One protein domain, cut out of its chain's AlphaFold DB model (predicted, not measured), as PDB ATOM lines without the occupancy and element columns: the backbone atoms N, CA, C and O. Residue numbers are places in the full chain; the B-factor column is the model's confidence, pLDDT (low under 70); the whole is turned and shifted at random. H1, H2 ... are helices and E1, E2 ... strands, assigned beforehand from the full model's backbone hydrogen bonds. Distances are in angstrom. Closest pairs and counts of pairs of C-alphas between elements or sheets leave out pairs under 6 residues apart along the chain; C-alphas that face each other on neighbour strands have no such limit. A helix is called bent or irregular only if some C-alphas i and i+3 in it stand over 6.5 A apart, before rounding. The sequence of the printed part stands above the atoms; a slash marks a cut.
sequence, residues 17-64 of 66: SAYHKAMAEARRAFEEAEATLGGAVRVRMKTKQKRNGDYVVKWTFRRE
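Overview. This is residues 17 to 64 of the 66 residues of an uncharacterized protein of Rhizobium sp. Root708 (UniProt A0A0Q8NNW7). A long, narrow two-stranded hairpin, E1 and E2, and one long helix, H1, make a V: the last part of H1 comes close to the end of the hairpin where E1 begins and E2 ends, and the first part of H1 slants away, with residues 17 to 25 sticking out free. The printed part has 48 residues with one named helix and two named strands, in the order H1, E1, E2, and the sheet of E1 and E2 is antiparallel. The class is mixed, helices and strands. The whole is loose, with a radius of gyration of the C-alphas of 12.9 A, and its outline is flat, but only just, spanning 37 by 25 by 11 A.

Arrangement. From the first printed residue, H1 takes up residues 17 to 37 and is not bent. In its backbone 15 of 17 O i to N i+4 pairs are within hydrogen-bond range. A tight link of 3 residues leads to E1, residues 41 to 49. The closest C-alphas of H1 and E1 are those of Glu 34 and Val 41, 5.9 A apart. A tight link of 5 residues leads on to E2, residues 55 to 63. E1 and E2 form a hairpin and are antiparallel neighbours, with 161 degrees between their directions. The C-alphas of residues 41 and 63 face each other at 4.4 A, and those of 49 and 55 at 4.5 A. N 42 and O 62 are within hydrogen-bond range at 2.8 A, as are N 58 and O 46 at 2.8 A. The closest C-alphas of H1 and E2 are those of Ala 33 and Phe 61, 6.5 A apart. The centres of H1 and E2 are 11.9 A apart, and those of H1 and E1 14.4 A.

Along the chain. H1 runs from Ser 17, C-alpha at (44.169, 16.234, 27.007), to Leu 37, C-alpha at (19.915, 0.471, 35.885), a length of 30.3 A. E1 runs from Val 41 to Gln 49 and is 25.9 A long. E2 runs from Tyr 55 to Arg 63, C-alpha at (22.525, -5.523, 36.366), and is 26.6 A long.

Size, cuts and confidence. The two C-alphas farthest apart are those of Gly 38 and Asn 52, at 37.6 A. Without residues 17 to 25, which stand free, the body spans 38 by 17 by 11 A. The printed part has no cut, and both links between elements are tight. The mean pLDDT of the printed part is 95.2, and no printed residue is under 70.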
ATOM      1  N   SER A  17      45.474  15.763  26.524       88.50
ATOM      2  CA  SER A  17      44.169  16.234  27.007       88.50
ATOM      3  C   SER A  17      43.012  15.386  26.469       88.50
ATOM      4  O   SER A  17      42.146  14.964  27.238       88.50
ATOM      5  N   ALA A  18      43.041  15.040  25.179       87.94
ATOM      6  CA  ALA A  18      42.043  14.185  24.540       87.94
ATOM      7  C   ALA A  18      41.979  12.781  25.166       87.94
ATOM      8  O   ALA A  18      40.893  12.262  25.418       87.94
ATOM      9  N   TYR A  19      43.136  12.186  25.477       88.00
ATOM     10  CA  TYR A  19      43.209  10.882  26.137       88.00
ATOM     11  C   TYR A  19      42.617  10.936  27.549       88.00
ATOM     12  O   TYR A  19      41.775  10.111  27.906       88.00
ATOM     13  N   HIS A  20      43.014  11.930  28.348       92.62
ATOM     14  CA  HIS A  20      42.500  12.082  29.708       92.62
ATOM     15  C   HIS A  20      40.997  12.366  29.726       92.62
ATOM     16  O   HIS A  20      40.281  11.801  30.554       92.62
ATOM     17  N   LYS A  21      40.506  13.173  28.780       94.56
ATOM     18  CA  LYS A  21      39.076  13.418  28.601       94.56
ATOM     19  C   LYS A  21      38.324  12.127  28.271       94.56
ATOM     20  O   LYS A  21      37.345  11.825  28.948       94.56
ATOM     21  N   ALA A  22      38.820  11.331  27.321       93.19
ATOM     22  CA  ALA A  22      38.216  10.044  26.967       93.19
ATOM     23  C   ALA A  22      38.183   9.070  28.159       93.19
ATOM     24  O   ALA A  22      37.183   8.393  28.380       93.19
ATOM     25  N   MET A  23      39.238   9.035  28.979       94.25
ATOM     26  CA  MET A  23      39.263   8.216  30.198       94.25
ATOM     27  C   MET A  23      38.274   8.706  31.264       94.25
ATOM     28  O   MET A  23      37.658   7.895  31.952       94.25
ATOM     29  N   ALA A  24      38.086  10.022  31.400       96.31
ATOM     30  CA  ALA A  24      37.092  10.588  32.308       96.31
ATOM     31  C   ALA A  24      35.650  10.312  31.845       96.31
ATOM     32  O   ALA A  24      34.774  10.053  32.666       96.31
ATOM     33  N   GLU A  25      35.385  10.361  30.540       96.19
ATOM     34  CA  GLU A  25      34.094   9.967  29.955       96.19
ATOM     35  C   GLU A  25      33.828   8.471  30.143       96.19
ATOM     36  O   GLU A  25      32.749   8.087  30.584       96.19
ATOM     37  N   ALA A  26      34.841   7.634  29.912       94.62
ATOM     38  CA  ALA A  26      34.759   6.200  30.149       94.62
ATOM     39  C   ALA A  26      34.378   5.857  31.595       94.62
ATOM     40  O   ALA A  26      33.537   4.990  31.796       94.62
ATOM     41  N   ARG A  27      34.965   6.533  32.593       94.81
ATOM     42  CA  ARG A  27      34.613   6.338  34.011       94.81
ATOM     43  C   ARG A  27      33.171   6.749  34.303       94.81
ATOM     44  O   ARG A  27      32.434   5.967  34.890       94.81
ATOM     45  N   ARG A  28      32.755   7.925  33.823       97.00
ATOM     46  CA  ARG A  28      31.386   8.433  34.010       97.00
ATOM     47  C   ARG A  28      30.320   7.507  33.425       97.00
ATOM     48  O   ARG A  28      29.249   7.392  34.003       97.00
ATOM     49  N   ALA A  29      30.626   6.794  32.341       96.88
ATOM     50  CA  ALA A  29      29.697   5.826  31.761       96.88
ATOM     51  C   ALA A  29      29.328   4.673  32.720       96.88
ATOM     52  O   ALA A  29      28.240   4.119  32.593       96.88
ATOM     53  N   PHE A  30      30.197   4.304  33.671       95.12
ATOM     54  CA  PHE A  30      29.873   3.296  34.690       95.12
ATOM     55  C   PHE A  30      28.907   3.861  35.731       95.12
ATOM     56  O   PHE A  30      27.885   3.240  36.003       95.12
ATOM     57  N   GLU A  31      29.197   5.057  36.248       95.94
ATOM     58  CA  GLU A  31      28.336   5.755  37.211       95.94
ATOM     59  C   GLU A  31      26.930   5.981  36.631       95.94
ATOM     60  O   GLU A  31      25.922   5.704  37.279       95.94
ATOM     61  N   GLU A  32      26.855   6.420  35.373       97.44
ATOM     62  CA  GLU A  32      25.589   6.619  34.665       97.44
ATOM     63  C   GLU A  32      24.842   5.298  34.440       97.44
ATOM     64  O   GLU A  32      23.618   5.250  34.575       97.44
ATOM     65  N   ALA A  33      25.556   4.211  34.136       97.00
ATOM     66  CA  ALA A  33      24.949   2.895  33.974       97.00
ATOM     67  C   ALA A  33      24.356   2.365  35.287       97.00
ATOM     68  O   ALA A  33      23.233   1.862  35.269       97.00
ATOM     69  N   GLU A  34      25.062   2.501  36.412       95.94
ATOM     70  CA  GLU A  34      24.553   2.109  37.735       95.94
ATOM     71  C   GLU A  34      23.337   2.944  38.142       95.94
ATOM     72  O   GLU A  34      22.320   2.389  38.567       95.94
ATOM     73  N   ALA A  35      23.398   4.265  37.938       97.00
ATOM     74  CA  ALA A  35      22.283   5.166  38.213       97.00
ATOM     75  C   ALA A  35      21.051   4.852  37.346       97.00
ATOM     76  O   ALA A  35      19.924   4.870  37.837       97.00
ATOM     77  N   THR A  36      21.262   4.527  36.066       97.25
ATOM     78  CA  THR A  36      20.181   4.219  35.117       97.25
ATOM     79  C   THR A  36      19.559   2.850  35.375       97.25
ATOM     80  O   THR A  36      18.345   2.690  35.274       97.25
ATOM     81  N   LEU A  37      20.380   1.842  35.682       95.69
ATOM     82  CA  LEU A  37      19.915   0.471  35.885       95.69
ATOM     83  C   LEU A  37      19.455   0.208  37.327       95.69
ATOM     84  O   LEU A  37      18.736  -0.767  37.550       95.69
ATOM     85  N   GLY A  38      19.791   1.091  38.273       94.56
ATOM     86  CA  GLY A  38      19.288   1.079  39.647       94.56
ATOM     87  C   GLY A  38      20.058   0.159  40.595       94.56
ATOM     88  O   GLY A  38      19.456  -0.420  41.496       94.56
ATOM     89  N   GLY A  39      21.364  -0.013  40.387       92.56
ATOM     90  CA  GLY A  39      22.198  -0.875  41.226       92.56
ATOM     91  C   GLY A  39      23.527  -1.244  40.576       92.56
ATOM     92  O   GLY A  39      23.875  -0.717  39.521       92.56
ATOM     93  N   ALA A  40      24.255  -2.165  41.210       94.31
ATOM     94  CA  ALA A  40      25.534  -2.655  40.707       94.31
ATOM     95  C   ALA A  40      25.384  -3.300  39.319       94.31
ATOM     96  O   ALA A  40      24.433  -4.045  39.046       94.31
ATOM     97  N   VAL A  41      26.338  -3.005  38.432       95.75
ATOM     98  CA  VAL A  41      26.313  -3.462  37.041       95.75
ATOM     99  C   VAL A  41      27.481  -4.386  36.726       95.75
ATOM    100  O   VAL A  41      28.632  -4.128  37.071       95.75
ATOM    101  N   ARG A  42      27.202  -5.433  35.952       95.81
ATOM    102  CA  ARG A  42      28.221  -6.220  35.256       95.81
ATOM    103  C   ARG A  42      28.457  -5.660  33.858       95.81
ATOM    104  O   ARG A  42      27.521  -5.277  33.152       95.81
ATOM    105  N   VAL A  43      29.712  -5.670  33.412       95.81
ATOM    106  CA  VAL A  43      30.095  -5.146  32.093       95.81
ATOM    107  C   VAL A  43      30.513  -6.261  31.156       95.81
ATOM    108  O   VAL A  43      31.433  -7.029  31.430       95.81
ATOM    109  N   ARG A  44      29.887  -6.301  29.978       96.50
ATOM    110  CA  ARG A  44      30.352  -7.103  28.849       96.50
ATOM    111  C   ARG A  44      31.103  -6.224  27.859       96.50
ATOM    112  O   ARG A  44      30.534  -5.293  27.292       96.50
ATOM    113  N   MET A  45      32.359  -6.572  27.593       96.69
ATOM    114  CA  MET A  45      33.189  -5.904  26.593       96.69
ATOM    115  C   MET A  45      33.185  -6.676  25.270       96.69
ATOM    116  O   MET A  45      33.318  -7.899  25.245       96.69
ATOM    117  N   LYS A  46      33.044  -5.957  24.155       97.56
ATOM    118  CA  LYS A  46      33.330  -6.464  22.809       97.56
ATOM    119  C   LYS A  46      34.316  -5.536  22.126       97.56
ATOM    120  O   LYS A  46      34.095  -4.330  22.101       97.56
ATOM    121  N   THR A  47      35.352  -6.096  21.524       97.44
ATOM    122  CA  THR A  47      36.314  -5.337  20.725       97.44
ATOM    123  C   THR A  47      36.176  -5.703  19.254       97.44
ATOM    124  O   THR A  47      35.777  -6.816  18.906       97.44
ATOM    125  N   LYS A  48      36.434  -4.742  18.370       96.56
ATOM    126  CA  LYS A  48      36.532  -4.983  16.929       96.56
ATOM    127  C   LYS A  48      37.550  -4.037  16.317       96.56
ATOM    128  O   LYS A  48      37.523  -2.843  16.603       96.56
ATOM    129  N   GLN A  49      38.386  -4.557  15.431       96.88
ATOM    130  CA  GLN A  49      39.183  -3.729  14.538       96.88
ATOM    131  C   GLN A  49      38.434  -3.592  13.215       96.88
ATOM    132  O   GLN A  49      37.982  -4.580  12.634       96.88
ATOM    133  N   LYS A  50      38.230  -2.360  12.762       96.00
ATOM    134  CA  LYS A  50      37.598  -2.085  11.474       96.00
ATOM    135  C   LYS A  50      38.646  -2.085  10.361       96.00
ATOM    136  O   LYS A  50      39.827  -1.848  10.593       96.00
ATOM    137  N   ARG A  51      38.184  -2.264   9.119       95.94
ATOM    138  CA  ARG A  51      39.036  -2.218   7.915       95.94
ATOM    139  C   ARG A  51      39.741  -0.871   7.708       95.94
ATOM    140  O   ARG A  51      40.774  -0.842   7.061       95.94
ATOM    141  N   ASN A  52      39.202   0.220   8.253       94.31
ATOM    142  CA  ASN A  52      39.800   1.558   8.185       94.31
ATOM    143  C   ASN A  52      40.893   1.805   9.246       94.31
ATOM    144  O   ASN A  52      41.397   2.918   9.332       94.31
ATOM    145  N   GLY A  53      41.235   0.805  10.065       95.38
ATOM    146  CA  GLY A  53      42.242   0.922  11.120       95.38
ATOM    147  C   GLY A  53      41.686   1.262  12.507       95.38
ATOM    148  O   GLY A  53      42.424   1.123  13.481       95.38
ATOM    149  N   ASP A  54      40.401   1.621  12.641       96.25
ATOM    150  CA  ASP A  54      39.813   1.921  13.954       96.25
ATOM    151  C   ASP A  54      39.810   0.680  14.855       96.25
ATOM    152  O   ASP A  54      39.265  -0.366  14.483       96.25
ATOM    153  N   TYR A  55      40.297   0.823  16.087       95.12
ATOM    154  CA  TYR A  55      40.068  -0.146  17.154       95.12
ATOM    155  C   TYR A  55      38.902   0.321  18.027       95.12
ATOM    156  O   TYR A  55      38.979   1.350  18.693       95.12
ATOM    157  N   VAL A  56      37.797  -0.422  18.013       95.62
ATOM    158  CA  VAL A  56      36.570  -0.060  18.729       95.62
ATOM    159  C   VAL A  56      36.351  -0.991  19.905       95.62
ATOM    160  O   VAL A  56      36.362  -2.212  19.750       95.62
ATOM    161  N   VAL A  57      36.043  -0.401  21.056       95.50
ATOM    162  CA  VAL A  57      35.565  -1.095  22.250       95.50
ATOM    163  C   VAL A  57      34.094  -0.741  22.454       95.50
ATOM    164  O   VAL A  57      33.720   0.427  22.432       95.50
ATOM    165  N   LYS A  58      33.242  -1.752  22.624       96.56
ATOM    166  CA  LYS A  58      31.836  -1.602  23.002       96.56
ATOM    167  C   LYS A  58      31.638  -2.195  24.388       96.56
ATOM    168  O   LYS A  58      31.861  -3.392  24.578       96.56
ATOM    169  N   TRP A  59      31.168  -1.373  25.317       97.44
ATOM    170  CA  TRP A  59      30.681  -1.821  26.616       97.44
ATOM    171  C   TRP A  59      29.175  -2.010  26.579       97.44
ATOM    172  O   TRP A  59      28.443  -1.350  25.840       97.44
ATOM    173  N   THR A  60      28.705  -3.002  27.313       97.12
ATOM    174  CA  THR A  60      27.287  -3.248  27.532       97.12
ATOM    175  C   THR A  60      27.127  -3.568  29.000       97.12
ATOM    176  O   THR A  60      27.681  -4.560  29.474       97.12
ATOM    177  N   PHE A  61      26.404  -2.700  29.691       97.19
ATOM    178  CA  PHE A  61      26.108  -2.813  31.107       97.19
ATOM    179  C   PHE A  61      24.803  -3.587  31.276       97.19
ATOM    180  O   PHE A  61      23.882  -3.450  30.468       97.19
ATOM    181  N   ARG A  62      24.757  -4.441  32.290       96.00
ATOM    182  CA  ARG A  62      23.563  -5.154  32.753       96.00
ATOM    183  C   ARG A  62      23.594  -5.153  34.264       96.00
ATOM    184  O   ARG A  62      24.690  -5.046  34.816       96.00
ATOM    185  N   ARG A  63      22.455  -5.313  34.926       95.19
ATOM    186  CA  ARG A  63      22.525  -5.523  36.366       95.19
ATOM    187  C   ARG A  63      23.218  -6.843  36.692       95.19
ATOM    188  O   ARG A  63      23.308  -7.746  35.858       95.19
ATOM    189  N   GLU A  64      23.789  -6.903  37.882       88.69
ATOM    190  CA  GLU A  64      24.476  -8.093  38.378       88.69
ATOM    191  C   GLU A  64      23.507  -9.224  38.766       88.69
ATOM    192  O   GLU A  64      23.865 -10.394  38.651       88.69
TER     193      GLU A  64